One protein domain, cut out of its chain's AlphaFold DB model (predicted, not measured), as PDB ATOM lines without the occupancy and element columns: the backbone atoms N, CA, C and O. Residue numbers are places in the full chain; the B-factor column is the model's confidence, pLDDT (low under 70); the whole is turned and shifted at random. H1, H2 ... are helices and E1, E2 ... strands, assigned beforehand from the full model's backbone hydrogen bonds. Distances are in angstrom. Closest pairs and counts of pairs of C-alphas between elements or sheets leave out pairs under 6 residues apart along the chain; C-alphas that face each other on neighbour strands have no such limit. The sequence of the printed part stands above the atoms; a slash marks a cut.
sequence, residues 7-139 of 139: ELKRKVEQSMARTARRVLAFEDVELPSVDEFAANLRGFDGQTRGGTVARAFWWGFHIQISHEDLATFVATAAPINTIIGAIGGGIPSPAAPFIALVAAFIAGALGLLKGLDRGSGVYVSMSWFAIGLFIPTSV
ATOM      1  N   GLU A   7       0.167  21.507 -33.060       77.50
ATOM      2  CA  GLU A   7       1.103  22.440 -33.684       77.50
ATOM      3  C   GLU A   7       2.566  22.117 -33.372       77.50
ATOM      4  O   GLU A   7       3.424  22.240 -34.248       77.50
ATOM      5  N   LEU A   8       2.865  21.662 -32.150       72.62
ATOM      6  CA  LEU A   8       4.218  21.258 -31.762       72.62
ATOM      7  C   LEU A   8       4.666  20.049 -32.591       72.62
ATOM      8  O   LEU A   8       5.779  20.032 -33.112       72.62
ATOM      9  N   LYS A   9       3.758  19.087 -32.790       75.94
ATOM     10  CA  LYS A   9       4.003  17.905 -33.624       75.94
ATOM     11  C   LYS A   9       4.333  18.293 -35.069       75.94
ATOM     12  O   LYS A   9       5.343  17.844 -35.600       75.94
ATOM     13  N   ARG A  10       3.566  19.217 -35.663       82.69
ATOM     14  CA  ARG A  10       3.830  19.729 -37.020       82.69
ATOM     15  C   ARG A  10       5.166  20.465 -37.134       82.69
ATOM     16  O   ARG A  10       5.858  20.308 -38.135       82.69
ATOM     17  N   LYS A  11       5.556  21.251 -36.126       77.44
ATOM     18  CA  LYS A  11       6.859  21.941 -36.116       77.44
ATOM     19  C   LYS A  11       8.026  20.957 -36.030       77.44
ATOM     20  O   LYS A  11       9.021  21.142 -36.729       77.44
ATOM     21  N   VAL A  12       7.887  19.902 -35.227       71.69
ATOM     22  CA  VAL A  12       8.885  18.827 -35.124       71.69
ATOM     23  C   VAL A  12       8.986  18.057 -36.440       71.69
ATOM     24  O   VAL A  12      10.088  17.892 -36.951       71.69
ATOM     25  N   GLU A  13       7.862  17.681 -37.049       79.62
ATOM     26  CA  GLU A  13       7.838  16.992 -38.348       79.62
ATOM     27  C   GLU A  13       8.472  17.844 -39.461       79.62
ATOM     28  O   GLU A  13       9.294  17.351 -40.232       79.62
ATOM     29  N   GLN A  14       8.174  19.147 -39.511       83.12
ATOM     30  CA  GLN A  14       8.791  20.062 -40.477       83.12
ATOM     31  C   GLN A  14      10.290  20.272 -40.230       83.12
ATOM     32  O   GLN A  14      11.049  20.421 -41.190       83.12
ATOM     33  N   SER A  15      10.730  20.292 -38.970       74.06
ATOM     34  CA  SER A  15      12.150  20.384 -38.619       74.06
ATOM     35  C   SER A  15      12.893  19.107 -39.010       74.06
ATOM     36  O   SER A  15      13.914  19.185 -39.691       74.06
ATOM     37  N   MET A  16      12.337  17.938 -38.686       73.25
ATOM     38  CA  MET A  16      12.906  16.643 -39.052       73.25
ATOM     39  C   MET A  16      12.967  16.451 -40.566       73.25
ATOM     40  O   MET A  16      13.994  16.014 -41.070       73.25
ATOM     41  N   ALA A  17      11.933  16.851 -41.311       75.69
ATOM     42  CA  ALA A  17      11.935  16.771 -42.771       75.69
ATOM     43  C   ALA A  17      13.006  17.673 -43.415       75.69
ATOM     44  O   ALA A  17      13.619  17.282 -44.408       75.69
ATOM     45  N   ARG A  18      13.273  18.861 -42.847       73.69
ATOM     46  CA  ARG A  18      14.367  19.735 -43.309       73.69
ATOM     47  C   ARG A  18      15.736  19.139 -43.005       73.69
ATOM     48  O   ARG A  18      16.606  19.185 -43.867       73.69
ATOM     49  N   THR A  19      15.918  18.561 -41.821       68.88
ATOM     50  CA  THR A  19      17.176  17.906 -41.439       68.88
ATOM     51  C   THR A  19      17.422  16.655 -42.275       68.88
ATOM     52  O   THR A  19      18.511  16.504 -42.813       68.88
ATOM     53  N   ALA A  20      16.404  15.816 -42.481       68.75
ATOM     54  CA  ALA A  20      16.494  14.622 -43.318       68.75
ATOM     55  C   ALA A  20      16.800  14.973 -44.778       68.75
ATOM     56  O   ALA A  20      17.686  14.367 -45.366       68.75
ATOM     57  N   ARG A  21      16.153  16.001 -45.351       68.44
ATOM     58  CA  ARG A  21      16.513  16.492 -46.693       68.44
ATOM     59  C   ARG A  21      17.927  17.040 -46.759       68.44
ATOM     60  O   ARG A  21      18.576  16.848 -47.771       68.44
ATOM     61  N   ARG A  22      18.402  17.714 -45.709       63.25
ATOM     62  CA  ARG A  22      19.779  18.206 -45.670       63.25
ATOM     63  C   ARG A  22      20.756  17.036 -45.662       63.25
ATOM     64  O   ARG A  22      21.643  17.024 -46.491       63.25
ATOM     65  N   VAL A  23      20.538  16.040 -44.807       60.94
ATOM     66  CA  VAL A  23      21.383  14.838 -44.711       60.94
ATOM     67  C   VAL A  23      21.365  14.023 -46.007       60.94
ATOM     68  O   VAL A  23      22.416  13.593 -46.451       60.94
ATOM     69  N   LEU A  24      20.201  13.859 -46.639       64.62
ATOM     70  CA  LEU A  24      20.064  13.103 -47.889       64.62
ATOM     71  C   LEU A  24      20.556  13.866 -49.131       64.62
ATOM     72  O   LEU A  24      20.851  13.232 -50.132       64.62
ATOM     73  N   ALA A  25      20.626  15.201 -49.088       67.38
ATOM     74  CA  ALA A  25      21.157  16.020 -50.184       67.38
ATOM     75  C   ALA A  25      22.688  16.177 -50.140       67.38
ATOM     76  O   ALA A  25      23.272  16.677 -51.097       67.38
ATOM     77  N   PHE A  26      23.339  15.765 -49.048       58.94
ATOM     78  CA  PHE A  26      24.781  15.538 -49.032       58.94
ATOM     79  C   PHE A  26      25.043  14.113 -49.530       58.94
ATOM     80  O   PHE A  26      25.253  13.196 -48.743       58.94
ATOM     81  N   GLU A  27      24.973  13.931 -50.849       53.12
ATOM     82  CA  GLU A  27      25.254  12.645 -51.507       53.12
ATOM     83  C   GLU A  27      26.756  12.287 -51.470       53.12
ATOM     84  O   GLU A  27      27.107  11.126 -51.628       53.12
ATOM     85  N   ASP A  28      27.617  13.249 -51.111       53.06
ATOM     86  CA  ASP A  28      29.066  13.082 -50.941       53.06
ATOM     87  C   ASP A  28      29.527  13.547 -49.545       53.06
ATOM     88  O   ASP A  28      30.317  14.483 -49.399       53.06
ATOM     89  N   VAL A  29      29.018  12.932 -48.469       49.59
ATOM     90  CA  VAL A  29      29.739  13.004 -47.184       49.59
ATOM     91  C   VAL A  29      30.903  12.032 -47.277       49.59
ATOM     92  O   VAL A  29      30.779  10.858 -46.931       49.59
ATOM     93  N   GLU A  30      32.030  12.532 -47.773       54.16
ATOM     94  CA  GLU A  30      33.312  11.845 -47.683       54.16
ATOM     95  C   GLU A  30      33.601  11.634 -46.191       54.16
ATOM     96  O   GLU A  30      33.876  12.572 -45.437       54.16
ATOM     97  N   LEU A  31      33.392  10.403 -45.717       51.84
ATOM     98  CA  LEU A  31      33.702  10.057 -44.339       51.84
ATOM     99  C   LEU A  31      35.219  10.184 -44.190       51.84
ATOM    100  O   LEU A  31      35.934   9.550 -44.973       51.84
ATOM    101  N   PRO A  32      35.715  10.970 -43.217       56.69
ATOM    102  CA  PRO A  32      37.146  11.114 -43.020       56.69
ATOM    103  C   PRO A  32      37.744   9.723 -42.856       56.69
ATOM    104  O   PRO A  32      37.233   8.895 -42.092       56.69
ATOM    105  N   SER A  33      38.796   9.454 -43.625       73.69
ATOM    106  CA  SER A  33      39.451   8.149 -43.593       73.69
ATOM    107  C   SER A  33      39.938   7.839 -42.174       73.69
ATOM    108  O   SER A  33      40.153   8.740 -41.364       73.69
ATOM    109  N   VAL A  34      40.137   6.559 -41.846       68.69
ATOM    110  CA  VAL A  34      40.658   6.170 -40.519       68.69
ATOM    111  C   VAL A  34      41.994   6.864 -40.229       68.69
ATOM    112  O   VAL A  34      42.232   7.279 -39.095       68.69
ATOM    113  N   ASP A  35      42.822   7.062 -41.254       65.69
ATOM    114  CA  ASP A  35      44.095   7.770 -41.148       65.69
ATOM    115  C   ASP A  35      43.913   9.271 -40.926       65.69
ATOM    116  O   ASP A  35      44.645   9.863 -40.144       65.69
ATOM    117  N   GLU A  36      42.909   9.889 -41.542       60.47
ATOM    118  CA  GLU A  36      42.568  11.300 -41.354       60.47
ATOM    119  C   GLU A  36      41.893  11.550 -39.998       60.47
ATOM    120  O   GLU A  36      42.160  12.546 -39.328       60.47
ATOM    121  N   PHE A  37      41.087  10.602 -39.520       60.72
ATOM    122  CA  PHE A  37      40.560  10.589 -38.160       60.72
ATOM    123  C   PHE A  37      41.689  10.425 -37.133       60.72
ATOM    124  O   PHE A  37      41.751  11.173 -36.158       60.72
ATOM    125  N   ALA A  38      42.630   9.507 -37.369       64.44
ATOM    126  CA  ALA A  38      43.807   9.323 -36.528       64.44
ATOM    127  C   ALA A  38      44.760  10.528 -36.592       64.44
ATOM    128  O   ALA A  38      45.327  10.907 -35.571       64.44
ATOM    129  N   ALA A  39      44.922  11.160 -37.753       62.19
ATOM    130  CA  ALA A  39      45.721  12.367 -37.929       62.19
ATOM    131  C   ALA A  39      45.077  13.569 -37.238       62.19
ATOM    132  O   ALA A  39      45.789  14.335 -36.601       62.19
ATOM    133  N   ASN A  40      43.749  13.695 -37.270       58.06
ATOM    134  CA  ASN A  40      43.033  14.685 -36.472       58.06
ATOM    135  C   ASN A  40      43.229  14.415 -34.976       58.06
ATOM    136  O   ASN A  40      43.599  15.330 -34.248       58.06
ATOM    137  N   LEU A  41      43.095  13.164 -34.518       53.88
ATOM    138  CA  LEU A  41      43.376  12.781 -33.127       53.88
ATOM    139  C   LEU A  41      44.819  13.097 -32.696       53.88
ATOM    140  O   LEU A  41      45.010  13.545 -31.570       53.88
ATOM    141  N   ARG A  42      45.811  12.917 -33.578       52.91
ATOM    142  CA  ARG A  42      47.229  13.256 -33.333       52.91
ATOM    143  C   ARG A  42      47.518  14.755 -33.458       52.91
ATOM    144  O   ARG A  42      48.341  15.286 -32.729       52.91
ATOM    145  N   GLY A  43      46.827  15.475 -34.341       45.81
ATOM    146  CA  GLY A  43      46.892  16.939 -34.448       45.81
ATOM    147  C   GLY A  43      46.299  17.645 -33.225       45.81
ATOM    148  O   GLY A  43      46.592  18.810 -32.961       45.81
ATOM    149  N   PHE A  44      45.509  16.911 -32.440       48.53
ATOM    150  CA  PHE A  44      45.015  17.303 -31.131       48.53
ATOM    151  C   PHE A  44      45.995  17.024 -29.974       48.53
ATOM    152  O   PHE A  44      45.647  17.379 -28.842       48.53
ATOM    153  N   ASP A  45      47.216  16.527 -30.227       46.88
ATOM    154  CA  ASP A  45      48.362  16.568 -29.288       46.88
ATOM    155  C   ASP A  45      48.910  17.998 -29.121       46.88
ATOM    156  O   ASP A  45      50.094  18.234 -28.869       46.88
ATOM    157  N   GLY A  46      48.029  18.991 -29.251       48.25
ATOM    158  CA  GLY A  46      48.292  20.330 -28.788       48.25
ATOM    159  C   GLY A  46      48.596  20.252 -27.301       48.25
ATOM    160  O   GLY A  46      47.685  20.211 -26.473       48.25
ATOM    161  N   GLN A  47      49.885  20.296 -26.965       50.91
ATOM    162  CA  GLN A  47      50.345  21.120 -25.860       50.91
ATOM    163  C   GLN A  47      49.553  22.422 -25.955       50.91
ATOM    164  O   GLN A  47      49.835  23.273 -26.803       50.91
ATOM    165  N   THR A  48      48.495  22.543 -25.156       50.94
ATOM    166  CA  THR A  48      47.771  23.792 -25.011       50.94
ATOM    167  C   THR A  48      48.751  24.746 -24.358       50.94
ATOM    168  O   THR A  48      48.961  24.728 -23.147       50.94
ATOM    169  N   ARG A  49      49.425  25.538 -25.195       51.88
ATOM    170  CA  ARG A  49      50.078  26.776 -24.783       51.88
ATOM    171  C   ARG A  49      48.962  27.695 -24.279       51.88
ATOM    172  O   ARG A  49      48.383  28.438 -25.066       51.88
ATOM    173  N   GLY A  50      48.615  27.532 -23.006       56.41
ATOM    174  CA  GLY A  50      47.521  28.210 -22.319       56.41
ATOM    175  C   GLY A  50      46.130  27.629 -22.602       56.41
ATOM    176  O   GLY A  50      45.790  27.268 -23.731       56.41
ATOM    177  N   GLY A  51      45.299  27.573 -21.560       69.31
ATOM    178  CA  GLY A  51      43.856  27.365 -21.663       69.31
ATOM    179  C   GLY A  51      43.321  26.022 -21.158       69.31
ATOM    180  O   GLY A  51      44.032  25.021 -21.015       69.31
ATOM    181  N   THR A  52      42.011  26.022 -20.907       73.94
ATOM    182  CA  THR A  52      41.230  24.858 -20.484       73.94
ATOM    183  C   THR A  52      40.347  24.399 -21.643       73.94
ATOM    184  O   THR A  52      39.524  25.168 -22.141       73.94
ATOM    185  N   VAL A  53      40.506  23.150 -22.085       76.75
ATOM    186  CA  VAL A  53      39.786  22.592 -23.243       76.75
ATOM    187  C   VAL A  53      38.975  21.375 -22.819       76.75
ATOM    188  O   VAL A  53      39.524  20.409 -22.298       76.75
ATOM    189  N   ALA A  54      37.670  21.390 -23.087       79.12
ATOM    190  CA  ALA A  54      36.796  20.242 -22.866       79.12
ATOM    191  C   ALA A  54      36.598  19.444 -24.165       79.12
ATOM    192  O   ALA A  54      36.317  20.014 -25.219       79.12
ATOM    193  N   ARG A  55      36.714  18.118 -24.086       75.81
ATOM    194  CA  ARG A  55      36.459  17.171 -25.178       75.81
ATOM    195  C   ARG A  55      35.425  16.148 -24.736       75.81
ATOM    196  O   ARG A  55      35.597  15.497 -23.710       75.81
ATOM    197  N   ALA A  56      34.360  16.006 -25.514       76.94
ATOM    198  CA  ALA A  56      33.321  15.014 -25.269       76.94
ATOM    199  C   ALA A  56      33.570  13.748 -26.101       76.94
ATOM    200  O   ALA A  56      33.968  13.821 -27.262       76.94
ATOM    201  N   PHE A  57      33.283  12.597 -25.505       83.56
ATOM    202  CA  PHE A  57      33.360  11.272 -26.108       83.56
ATOM    203  C   PHE A  57      32.028  10.536 -25.908       83.56
ATOM    204  O   PHE A  57      31.218  10.879 -25.044       83.56
ATOM    205  N   TRP A  58      31.798   9.467 -26.674       90.62
ATOM    206  CA  TRP A  58      30.576   8.664 -26.529       90.62
ATOM    207  C   TRP A  58      30.456   7.993 -25.148       90.62
ATOM    208  O   TRP A  58      29.353   7.684 -24.711       90.62
ATOM    209  N   TRP A  59      31.576   7.800 -24.445       84.06
ATOM    210  CA  TRP A  59      31.650   7.159 -23.130       84.06
ATOM    211  C   TRP A  59      31.842   8.138 -21.955       84.06
ATOM    212  O   TRP A  59      31.741   7.722 -20.795       84.06
ATOM    213  N   GLY A  60      32.137   9.416 -22.215       87.81
ATOM    214  CA  GLY A  60      32.465  10.393 -21.174       87.81
ATOM    215  C   GLY A  60      32.949  11.740 -21.708       87.81
ATOM    216  O   GLY A  60      32.685  12.107 -22.849       87.81
ATOM    217  N   PHE A  61      33.702  12.472 -20.894       82.81
ATOM    218  CA  PHE A  61      34.413  13.678 -21.314       82.81
ATOM    219  C   PHE A  61      35.780  13.784 -20.644       82.81
ATOM    220  O   PHE A  61      35.980  13.263 -19.546       82.81
ATOM    221  N   HIS A  62      36.686  14.515 -21.290       82.62
ATOM    222  CA  HIS A  62      37.960  14.967 -20.739       82.62
ATOM    223  C   HIS A  62      37.990  16.489 -20.683       82.62
ATOM    224  O   HIS A  62      37.578  17.160 -21.627       82.62
ATOM    225  N   ILE A  63      38.544  17.034 -19.612       80.12
ATOM    226  CA  ILE A  63      38.917  18.440 -19.510       80.12
ATOM    227  C   ILE A  63      40.435  18.484 -19.414       80.12
ATOM    228  O   ILE A  63      41.005  17.982 -18.453       80.12
ATOM    229  N   GLN A  64      41.087  19.064 -20.413       82.56
ATOM    230  CA  GLN A  64      42.502  19.395 -20.357       82.56
ATOM    231  C   GLN A  64      42.652  20.731 -19.652       82.56
ATOM    232  O   GLN A  64      42.085  21.726 -20.103       82.56
ATOM    233  N   ILE A  65      43.422  20.754 -18.575       80.69
ATOM    234  CA  ILE A  65      43.796  21.976 -17.877       80.69
ATOM    235  C   ILE A  65      45.279  22.192 -18.152       80.69
ATOM    236  O   ILE A  65      46.101  21.331 -17.826       80.69
ATOM    237  N   SER A  66      45.616  23.314 -18.789       82.19
ATOM    238  CA  SER A  66      47.011  23.688 -19.026       82.19
ATOM    239  C   SER A  66      47.777  23.868 -17.712       82.19
ATOM    240  O   SER A  66      47.196  24.199 -16.677       82.19
ATOM    241  N   HIS A  67      49.098  23.680 -17.758       83.62
ATOM    242  CA  HIS A  67      49.970  23.919 -16.604       83.62
ATOM    243  C   HIS A  67      49.807  25.340 -16.041       83.62
ATOM    244  O   HIS A  67      49.733  25.527 -14.834       83.62
ATOM    245  N   GLU A  68      49.703  26.343 -16.912       82.19
ATOM    246  CA  GLU A  68      49.583  27.760 -16.542       82.19
ATOM    247  C   GLU A  68      48.275  28.051 -15.783       82.19
ATOM    248  O   GLU A  68      48.287  28.699 -14.728       82.19
ATOM    249  N   ASP A  69      47.151  27.517 -16.272       77.44
ATOM    250  CA  ASP A  69      45.851  27.629 -15.605       77.44
ATOM    251  C   ASP A  69      45.840  26.859 -14.287       77.44
ATOM    252  O   ASP A  69      45.334  27.355 -13.278       77.44
ATOM    253  N   LEU A  70      46.427  25.659 -14.269       80.75
ATOM    254  CA  LEU A  70      46.505  24.841 -13.067       80.75
ATOM    255  C   LEU A  70      47.386  25.502 -12.006       80.75
ATOM    256  O   LEU A  70      46.997  25.541 -10.842       80.75
ATOM    257  N   ALA A  71      48.520  26.083 -12.395       82.12
ATOM    258  CA  ALA A  71      49.395  26.851 -11.517       82.12
ATOM    259  C   ALA A  71      48.674  28.079 -10.943       82.12
ATOM    260  O   ALA A  71      48.757  28.334  -9.740       82.12
ATOM    261  N   THR A  72      47.902  28.793 -11.766       79.75
ATOM    262  CA  THR A  72      47.076  29.933 -11.334       79.75
ATOM    263  C   THR A  72      45.974  29.492 -10.367       79.75
ATOM    264  O   THR A  72      45.777  30.096  -9.309       79.75
ATOM    265  N   PHE A  73      45.277  28.401 -10.680       74.12
ATOM    266  CA  PHE A  73      44.238  27.821  -9.833       74.12
ATOM    267  C   PHE A  73      44.804  27.362  -8.488       74.12
ATOM    268  O   PHE A  73      44.275  27.670  -7.428       74.12
ATOM    269  N   VAL A  74      45.942  26.682  -8.509       77.69
ATOM    270  CA  VAL A  74      46.663  26.248  -7.316       77.69
ATOM    271  C   VAL A  74      47.115  27.437  -6.462       77.69
ATOM    272  O   VAL A  74      46.982  27.399  -5.235       77.69
ATOM    273  N   ALA A  75      47.652  28.482  -7.092       76.50
ATOM    274  CA  ALA A  75      48.118  29.681  -6.407       76.50
ATOM    275  C   ALA A  75      46.960  30.451  -5.755       76.50
ATOM    276  O   ALA A  75      47.127  30.985  -4.662       76.50
ATOM    277  N   THR A  76      45.781  30.457  -6.380       72.06
ATOM    278  CA  THR A  76      44.559  31.080  -5.840       72.06
ATOM    279  C   THR A  76      43.830  30.202  -4.816       72.06
ATOM    280  O   THR A  76      43.223  30.724  -3.878       72.06
ATOM    281  N   ALA A  77      43.942  28.876  -4.916       67.62
ATOM    282  CA  ALA A  77      43.328  27.936  -3.981       67.62
ATOM    283  C   ALA A  77      44.047  27.868  -2.621       67.62
ATOM    284  O   ALA A  77      43.412  27.605  -1.601       67.62
ATOM    285  N   ALA A  78      45.355  28.138  -2.564       67.12
ATOM    286  CA  ALA A  78      46.103  28.176  -1.304       67.12
ATOM    287  C   ALA A  78      45.588  29.256  -0.313       67.12
ATOM    288  O   ALA A  78      45.356  28.923   0.856       67.12
ATOM    289  N   PRO A  79      45.317  30.505  -0.744       60.50
ATOM    290  CA  PRO A  79      44.602  31.498   0.057       60.50
ATOM    291  C   PRO A  79      43.238  31.011   0.551       60.50
ATOM    292  O   PRO A  79      42.928  31.164   1.728       60.50
ATOM    293  N   ILE A  80      42.442  30.372  -0.315       59.16
ATOM    294  CA  ILE A  80      41.100  29.878   0.033       59.16
ATOM    295  C   ILE A  80      41.181  28.787   1.106       59.16
ATOM    296  O   ILE A  80      40.465  28.864   2.099       59.16
ATOM    297  N   ASN A  81      42.092  27.821   0.978       62.03
ATOM    298  CA  ASN A  81      42.297  26.792   2.002       62.03
ATOM    299  C   ASN A  81      42.763  27.380   3.337       62.03
ATOM    300  O   ASN A  81      42.347  26.912   4.395       62.03
ATOM    301  N   THR A  82      43.588  28.428   3.294       63.09
ATOM    302  CA  THR A  82      44.044  29.138   4.497       63.09
ATOM    303  C   THR A  82      42.879  29.863   5.175       63.09
ATOM    304  O   THR A  82      42.728  29.789   6.392       63.09
ATOM    305  N   ILE A  83      42.005  30.503   4.392       58.59
ATOM    306  CA  ILE A  83      40.798  31.181   4.878       58.59
ATOM    307  C   ILE A  83      39.793  30.171   5.446       58.59
ATOM    308  O   ILE A  83      39.286  30.379   6.544       58.59
ATOM    309  N   ILE A  84      39.531  29.059   4.755       58.59
ATOM    310  CA  ILE A  84      38.634  27.998   5.238       58.59
ATOM    311  C   ILE A  84      39.183  27.383   6.532       58.59
ATOM    312  O   ILE A  84      38.416  27.164   7.465       58.59
ATOM    313  N   GLY A  85      40.498  27.162   6.628       60.50
ATOM    314  CA  GLY A  85      41.148  26.706   7.859       60.50
ATOM    315  C   GLY A  85      41.017  27.710   9.009       60.50
ATOM    316  O   GLY A  85      40.698  27.319  10.130       60.50
ATOM    317  N   ALA A  86      41.184  29.006   8.735       60.41
ATOM    318  CA  ALA A  86      41.041  30.068   9.732       60.41
ATOM    319  C   ALA A  86      39.584  30.247  10.208       60.41
ATOM    320  O   ALA A  86      39.337  30.384  11.405       60.41
ATOM    321  N   ILE A  87      38.613  30.195   9.292       57.31
ATOM    322  CA  ILE A  87      37.176  30.288   9.596       57.31
ATOM    323  C   ILE A  87      36.702  29.028  10.332       57.31
ATOM    324  O   ILE A  87      36.024  29.127  11.354       57.31
ATOM    325  N   GLY A  88      37.079  27.843   9.845       54.72
ATOM    326  CA  GLY A  88      36.697  26.556  10.429       54.72
ATOM    327  C   GLY A  88      37.336  26.283  11.792       54.72
ATOM    328  O   GLY A  88      36.722  25.612  12.616       54.72
ATOM    329  N   GLY A  89      38.535  26.818  12.049       57.09
ATOM    330  CA  GLY A  89      39.220  26.703  13.340       57.09
ATOM    331  C   GLY A  89      38.819  27.761  14.374       57.09
ATOM    332  O   GLY A  89      38.966  27.519  15.569       57.09
ATOM    333  N   GLY A  90      38.321  28.924  13.938       53.69
ATOM    334  CA  GLY A  90      38.041  30.070  14.813       53.69
ATOM    335  C   GLY A  90      36.573  30.281  15.190       53.69
ATOM    336  O   GLY A  90      36.300  30.959  16.178       53.69
ATOM    337  N   ILE A  91      35.618  29.722  14.437       54.34
ATOM    338  CA  ILE A  91      34.185  29.900  14.709       54.34
ATOM    339  C   ILE A  91      33.644  28.648  15.415       54.34
ATOM    340  O   ILE A  91      33.533  27.601  14.774       54.34
ATOM    341  N   PRO A  92      33.259  28.724  16.706       59.12
ATOM    342  CA  PRO A  92      32.596  27.626  17.400       59.12
ATOM    343  C   PRO A  92      31.207  27.414  16.791       59.12
ATOM    344  O   PRO A  92      30.220  28.041  17.167       59.12
ATOM    345  N   SER A  93      31.154  26.544  15.791       65.75
ATOM    346  CA  SER A  93      29.956  26.172  15.053       65.75
ATOM    347  C   SER A  93      29.838  24.650  15.033       65.75
ATOM    348  O   SER A  93      30.851  23.971  14.849       65.75
ATOM    349  N   PRO A  94      28.621  24.085  15.127       71.19
ATOM    350  CA  PRO A  94      28.388  22.658  14.894       71.19
ATOM    351  C   PRO A  94      28.917  22.157  13.537       71.19
ATOM    352  O   PRO A  94      29.132  20.961  13.362       71.19
ATOM    353  N   ALA A  95      29.149  23.062  12.578       58.88
ATOM    354  CA  ALA A  95      29.691  22.750  11.257       58.88
ATOM    355  C   ALA A  95      31.230  22.647  11.205       58.88
ATOM    356  O   ALA A  95      31.762  22.147  10.215       58.88
ATOM    357  N   ALA A  96      31.956  23.084  12.243       65.38
ATOM    358  CA  ALA A  96      33.423  23.119  12.276       65.38
ATOM    359  C   ALA A  96      34.122  21.806  11.845       65.38
ATOM    360  O   ALA A  96      35.003  21.873  10.982       65.38
ATOM    361  N   PRO A  97      33.736  20.605  12.332       64.75
ATOM    362  CA  PRO A  97      34.393  19.364  11.907       64.75
ATOM    363  C   PRO A  97      34.159  19.038  10.424       64.75
ATOM    364  O   PRO A  97      35.043  18.498   9.762       64.75
ATOM    365  N   PHE A  98      33.001  19.407   9.873       67.06
ATOM    366  CA  PHE A  98      32.703  19.208   8.454       67.06
ATOM    367  C   PHE A  98      33.517  20.163   7.577       67.06
ATOM    368  O   PHE A  98      34.049  19.748   6.552       67.06
ATOM    369  N   ILE A  99      33.682  21.417   8.008       63.59
ATOM    370  CA  ILE A  99      34.523  22.407   7.322       63.59
ATOM    371  C   ILE A  99      35.986  21.938   7.292       63.59
ATOM    372  O   ILE A  99      36.631  22.018   6.248       63.59
ATOM    373  N   ALA A 100      36.494  21.384   8.396       65.62
ATOM    374  CA  ALA A 100      37.844  20.827   8.461       65.62
ATOM    375  C   ALA A 100      38.040  19.630   7.509       65.62
ATOM    376  O   ALA A 100      39.055  19.557   6.815       65.62
ATOM    377  N   LEU A 101      37.060  18.722   7.421       65.31
ATOM    378  CA  LEU A 101      37.097  17.596   6.479       65.31
ATOM    379  C   LEU A 101      37.069  18.059   5.019       65.31
ATOM    380  O   LEU A 101      37.823  17.542   4.198       65.31
ATOM    381  N   VAL A 102      36.243  19.057   4.698       63.84
ATOM    382  CA  VAL A 102      36.194  19.658   3.356       63.84
ATOM    383  C   VAL A 102      37.530  20.316   3.010       63.84
ATOM    384  O   VAL A 102      38.048  20.097   1.918       63.84
ATOM    385  N   ALA A 103      38.136  21.053   3.943       63.25
ATOM    386  CA  ALA A 103      39.453  21.655   3.744       63.25
ATOM    387  C   ALA A 103      40.540  20.595   3.497       63.25
ATOM    388  O   ALA A 103      41.341  20.740   2.574       63.25
ATOM    389  N   ALA A 104      40.543  19.506   4.274       64.12
ATOM    390  CA  ALA A 104      41.476  18.395   4.095       64.12
ATOM    391  C   ALA A 104      41.279  17.686   2.744       64.12
ATOM    392  O   ALA A 104      42.259  17.374   2.067       64.12
ATOM    393  N   PHE A 105      40.029  17.485   2.316       68.06
ATOM    394  CA  PHE A 105      39.706  16.916   1.008       68.06
ATOM    395  C   PHE A 105      40.200  17.808  -0.138       68.06
ATOM    396  O   PHE A 105      40.887  17.322  -1.036       68.06
ATOM    397  N   ILE A 106      39.917  19.114  -0.090       68.19
ATOM    398  CA  ILE A 106      40.369  20.075  -1.107       68.19
ATOM    399  C   ILE A 106      41.901  20.143  -1.133       68.19
ATOM    400  O   ILE A 106      42.498  20.129  -2.207       68.19
ATOM    401  N   ALA A 107      42.560  20.169   0.028       68.69
ATOM    402  CA  ALA A 107      44.018  20.144   0.119       68.69
ATOM    403  C   ALA A 107      44.615  18.857  -0.480       68.69
ATOM    404  O   ALA A 107      45.589  18.932  -1.229       68.69
ATOM    405  N   GLY A 108      44.006  17.698  -0.209       72.44
ATOM    406  CA  GLY A 108      44.395  16.418  -0.800       72.44
ATOM    407  C   GLY A 108      44.221  16.397  -2.319       72.44
ATOM    408  O   GLY A 108      45.139  16.006  -3.038       72.44
ATOM    409  N   ALA A 109      43.089  16.896  -2.820       76.31
ATOM    410  CA  ALA A 109      42.823  17.010  -4.251       76.31
ATOM    411  C   ALA A 109      43.825  17.947  -4.949       76.31
ATOM    412  O   ALA A 109      44.361  17.603  -6.000       76.31
ATOM    413  N   LEU A 110      44.153  19.093  -4.345       77.69
ATOM    414  CA  LEU A 110      45.176  20.009  -4.865       77.69
ATOM    415  C   LEU A 110      46.578  19.395  -4.835       77.69
ATOM    416  O   LEU A 110      47.355  19.612  -5.762       77.69
ATOM    417  N   GLY A 111      46.914  18.639  -3.787       77.62
ATOM    418  CA  GLY A 111      48.177  17.911  -3.693       77.62
ATOM    419  C   GLY A 111      48.317  16.859  -4.792       77.62
ATOM    420  O   GLY A 111      49.363  16.776  -5.432       77.62
ATOM    421  N   LEU A 112      47.242  16.115  -5.065       80.88
ATOM    422  CA  LEU A 112      47.187  15.143  -6.153       80.88
ATOM    423  C   LEU A 112      47.362  15.818  -7.520       80.88
ATOM    424  O   LEU A 112      48.187  15.373  -8.313       80.88
ATOM    425  N   LEU A 113      46.641  16.913  -7.776       79.94
ATOM    426  CA  LEU A 113      46.748  17.663  -9.032       79.94
ATOM    427  C   LEU A 113      48.155  18.237  -9.240       79.94
ATOM    428  O   LEU A 113      48.714  18.076 -10.319       79.94
ATOM    429  N   LYS A 114      48.768  18.817  -8.199       80.38
ATOM    430  CA  LYS A 114      50.175  19.258  -8.236       80.38
ATOM    431  C   LYS A 114      51.146  18.116  -8.522       80.38
ATOM    432  O   LYS A 114      52.126  18.319  -9.221       80.38
ATOM    433  N   GLY A 115      50.910  16.938  -7.942       80.81
ATOM    434  CA  GLY A 115      51.773  15.774  -8.145       80.81
ATOM    435  C   GLY A 115      51.680  15.196  -9.560       80.81
ATOM    436  O   GLY A 115      52.656  14.643 -10.067       80.81
ATOM    437  N   LEU A 116      50.514  15.327 -10.196       83.81
ATOM    438  CA  LEU A 116      50.281  14.904 -11.578       83.81
ATOM    439  C   LEU A 116      50.785  15.929 -12.598       83.81
ATOM    440  O   LEU A 116      51.194  15.544 -13.693       83.81
ATOM    441  N   ASP A 117      50.797  17.209 -12.235       78.62
ATOM    442  CA  ASP A 117      51.280  18.291 -13.081       78.62
ATOM    443  C   ASP A 117      52.814  18.313 -13.159       78.62
ATOM    444  O   ASP A 117      53.512  18.942 -12.367       78.62
ATOM    445  N   ARG A 118      53.359  17.605 -14.150       82.56
ATOM    446  CA  ARG A 118      54.799  17.575 -14.464       82.56
ATOM    447  C   ARG A 118      55.207  18.689 -15.436       82.56
ATOM    448  O   ARG A 118      56.058  18.477 -16.297       82.56
ATOM    449  N   GLY A 119      54.562  19.852 -15.347       82.31
ATOM    450  CA  GLY A 119      54.784  20.987 -16.251       82.31
ATOM    451  C   GLY A 119      54.073  20.870 -17.602       82.31
ATOM    452  O   GLY A 119      54.330  21.670 -18.495       82.31
ATOM    453  N   SER A 120      53.196  19.875 -17.768       81.56
ATOM    454  CA  SER A 120      52.442  19.637 -19.011       81.56
ATOM    455  C   SER A 120      50.930  19.820 -18.846       81.56
ATOM    456  O   SER A 120      50.202  19.765 -19.835       81.56
ATOM    457  N   GLY A 121      50.448  20.083 -17.626       84.12
ATOM    458  CA  GLY A 121      49.025  20.122 -17.312       84.12
ATOM    459  C   GLY A 121      48.465  18.760 -16.898       84.12
ATOM    460  O   GLY A 121      49.194  17.782 -16.712       84.12
ATOM    461  N   VAL A 122      47.148  18.714 -16.716       85.94
ATOM    462  CA  VAL A 122      46.419  17.537 -16.221       85.94
ATOM    463  C   VAL A 122      45.122  17.374 -17.011       85.94
ATOM    464  O   VAL A 122      44.424  18.350 -17.294       85.94
ATOM    465  N   TYR A 123      44.778  16.134 -17.339       84.12
ATOM    466  CA  TYR A 123      43.450  15.765 -17.812       84.12
ATOM    467  C   TYR A 123      42.563  15.381 -16.633       84.12
ATOM    468  O   TYR A 123      42.954  14.584 -15.785       84.12
ATOM    469  N   VAL A 124      41.348  15.912 -16.598       83.12
ATOM    470  CA  VAL A 124      40.292  15.480 -15.683       83.12
ATOM    471  C   VAL A 124      39.211  14.790 -16.496       83.12
ATOM    472  O   VAL A 124      38.565  15.411 -17.341       83.12
ATOM    473  N   SER A 125      39.011  13.507 -16.227       84.19
ATOM    474  CA  SER A 125      38.146  12.642 -17.027       84.19
ATOM    475  C   SER A 125      36.969  12.136 -16.201       84.19
ATOM    476  O   SER A 125      37.135  11.797 -15.029       84.19
ATOM    477  N   MET A 126      35.784  12.053 -16.805       87.50
ATOM    478  CA  MET A 126      34.593  11.453 -16.192       87.50
ATOM    479  C   MET A 126      33.846  10.614 -17.228       87.50
ATOM    480  O   MET A 126      33.667  11.040 -18.369       87.50
ATOM    481  N   SER A 127      33.369   9.436 -16.826       85.75
ATOM    482  CA  SER A 127      32.502   8.606 -17.667       85.75
ATOM    483  C   SER A 127      31.023   8.893 -17.407       85.75
ATOM    484  O   SER A 127      30.620   9.126 -16.268       85.75
ATOM    485  N   TRP A 128      30.188   8.789 -18.447       78.19
ATOM    486  CA  TRP A 128      28.726   8.856 -18.314       78.19
ATOM    487  C   TRP A 128      28.160   7.754 -17.411       78.19
ATOM    488  O   TRP A 128      27.115   7.942 -16.793       78.19
ATOM    489  N   PHE A 129      28.863   6.624 -17.302       83.12
ATOM    490  CA  PHE A 129      28.454   5.480 -16.488       83.12
ATOM    491  C   PHE A 129      28.847   5.614 -15.007       83.12
ATOM    492  O   PHE A 129      28.376   4.838 -14.182       83.12
ATOM    493  N   ALA A 130      29.691   6.592 -14.663       79.00
ATOM    494  CA  ALA A 130      30.199   6.821 -13.311       79.00
ATOM    495  C   ALA A 130      30.142   8.316 -12.964       79.00
ATOM    496  O   ALA A 130      31.163   8.985 -12.792       79.00
ATOM    497  N   ILE A 131      28.920   8.850 -12.896       77.69
ATOM    498  CA  ILE A 131      28.683  10.266 -12.599       77.69
ATOM    499  C   ILE A 131      29.271  10.612 -11.227       77.69
ATOM    500  O   ILE A 131      28.978   9.957 -10.228       77.69
ATOM    501  N   GLY A 132      30.090  11.663 -11.187       70.50
ATOM    502  CA  GLY A 132      30.737  12.146  -9.966       70.50
ATOM    503  C   GLY A 132      32.089  11.497  -9.659       70.50
ATOM    504  O   GLY A 132      32.768  11.960  -8.746       70.50
ATOM    505  N   LEU A 133      32.515  10.485 -10.425       78.19
ATOM    506  CA  LEU A 133      33.868   9.938 -10.336       78.19
ATOM    507  C   LEU A 133      34.780  10.641 -11.346       78.19
ATOM    508  O   LEU A 133      34.726  10.374 -12.546       78.19
ATOM    509  N   PHE A 134      35.634  11.527 -10.839       79.12
ATOM    510  CA  PHE A 134      36.625  12.242 -11.634       79.12
ATOM    511  C   PHE A 134      37.991  11.585 -11.481       79.12
ATOM    512  O   PHE A 134      38.467  11.388 -10.363       79.12
ATOM    513  N   ILE A 135      38.624  11.263 -12.605       85.00
ATOM    514  CA  ILE A 135      39.949  10.647 -12.636       85.00
ATOM    515  C   ILE A 135      40.926  11.674 -13.207       85.00
ATOM    516  O   ILE A 135      40.856  11.967 -14.404       85.00
ATOM    517  N   PRO A 136      41.810  12.251 -12.375       85.31
ATOM    518  CA  PRO A 136      42.877  13.100 -12.865       85.31
ATOM    519  C   PRO A 136      44.023  12.233 -13.406       85.31
ATOM    520  O   PRO A 136      44.475  11.298 -12.743       85.31
ATOM    521  N   THR A 137      44.511  12.548 -14.600       84.31
ATOM    522  CA  THR A 137      45.652  11.881 -15.242       84.31
ATOM    523  C   THR A 137      46.629  12.922 -15.773       84.31
ATOM    524  O   THR A 137      46.208  13.969 -16.260       84.31
ATOM    525  N   SER A 138      47.934  12.655 -15.693       85.81
ATOM    526  CA  SER A 138      48.927  13.522 -16.336       85.81
ATOM    527  C   SER A 138      48.743  13.511 -17.854       85.81
ATOM    528  O   SER A 138      48.312  12.496 -18.410       85.81
ATOM    529  N   VAL A 139      49.068  14.635 -18.492       72.56
ATOM    530  CA  VAL A 139      49.252  14.721 -19.950       72.56
ATOM    531  C   VAL A 139      50.472  13.900 -20.361       72.56
ATOM    532  O   VAL A 139      51.471  13.921 -19.600       72.56
TER     533      VAL A 139
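AT A GLANCE: This is residues 7 to 139 of the 139 residues of an uncharacterized protein of Deltaproteobacteria bacterium (UniProt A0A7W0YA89). What would one see first? A small twisted sheet of four strands has the helical hairpin H3 and H4 reaching away from one end of its strands, while an arm of residues 7 to 31, with H1, sticks out far from this body. What is it built of? The printed part has 133 residues with four named helices and four named strands, in the order H1 H2 E1 E2 H3 H4 E3 E4; the sheet runs E1 E2 E3 E4, all antiparallel, and the class is mixed, helices and strands. How spread out is it? It is extended and flat, with a radius of gyration of the C-alphas of 22.9 A and spans of 69 by 44 by 24 A.

IN THESE COORDINATES: Where do the helices run? H1 is residues 7 to 25, 26.8 A long, from C-alpha 7 at (1.103, 22.440, -33.684), and H2 is residues 34 to 43, 13.8 A. H3 is residues 67 to 90, 34.2 A, from C-alpha 67 at (49.970, 23.919, -16.604), and H4 is residues 96 to 116, 30.3 A. Where are the strands? E1 is residues 52 to 57, 16.7 A, E2 residues 60 to 65, 16.5 A, and E3 residues 122 to 127, 16.6 A. E4 is residues 135 to 138, 10.1 A, ending at C-alpha 138 at (48.927, 13.522, -16.336).

HOW THE PARTS SIT: Do H1 and H2 meet the rest? They are apart from each other, and neither is on the sheet. What pairs the strands? The hairpin E1 and E2 has N 55 and O 62 at 2.8 A, E2 and E3 have N 63 and O 124 at 2.8 A, and the hairpin E3 and E4 has N 123 and O 137 at 2.8 A, within hydrogen-bond range. The sheet is twisted, with C-alphas up to 4.2 A off its best plane. How do H3 and H4 sit? They touch, closest at the C-alphas of Gly 88 and Ala 96, 5.1 A, at a shallow tilt of 20 degrees, opposite ways. H3 only grazes the sheet with residues 67 to 73; H4 is on one face of it, making two layers, a sheet with a helix on one face, and the closest C-alphas of H4 and E4 are those of Leu 116 and Ser 138, 5.1 A. Are the helix backbones complete? Every O i to N i+4 pair is within hydrogen-bond range in H1, H2 and H4, and 18 of 20 are in H3.

THE WHOLE: How far does it reach? The two C-alphas farthest apart are those of Glu 27 and Pro 92, 70.9 A. Is there a cut or a long link? The printed part has no cut, and no link is long. Where is confidence low? The mean pLDDT of the printed part is 70.5, and residues 19 to 32, 34 to 51, 77 to 93 and 95 to 107 are under 70.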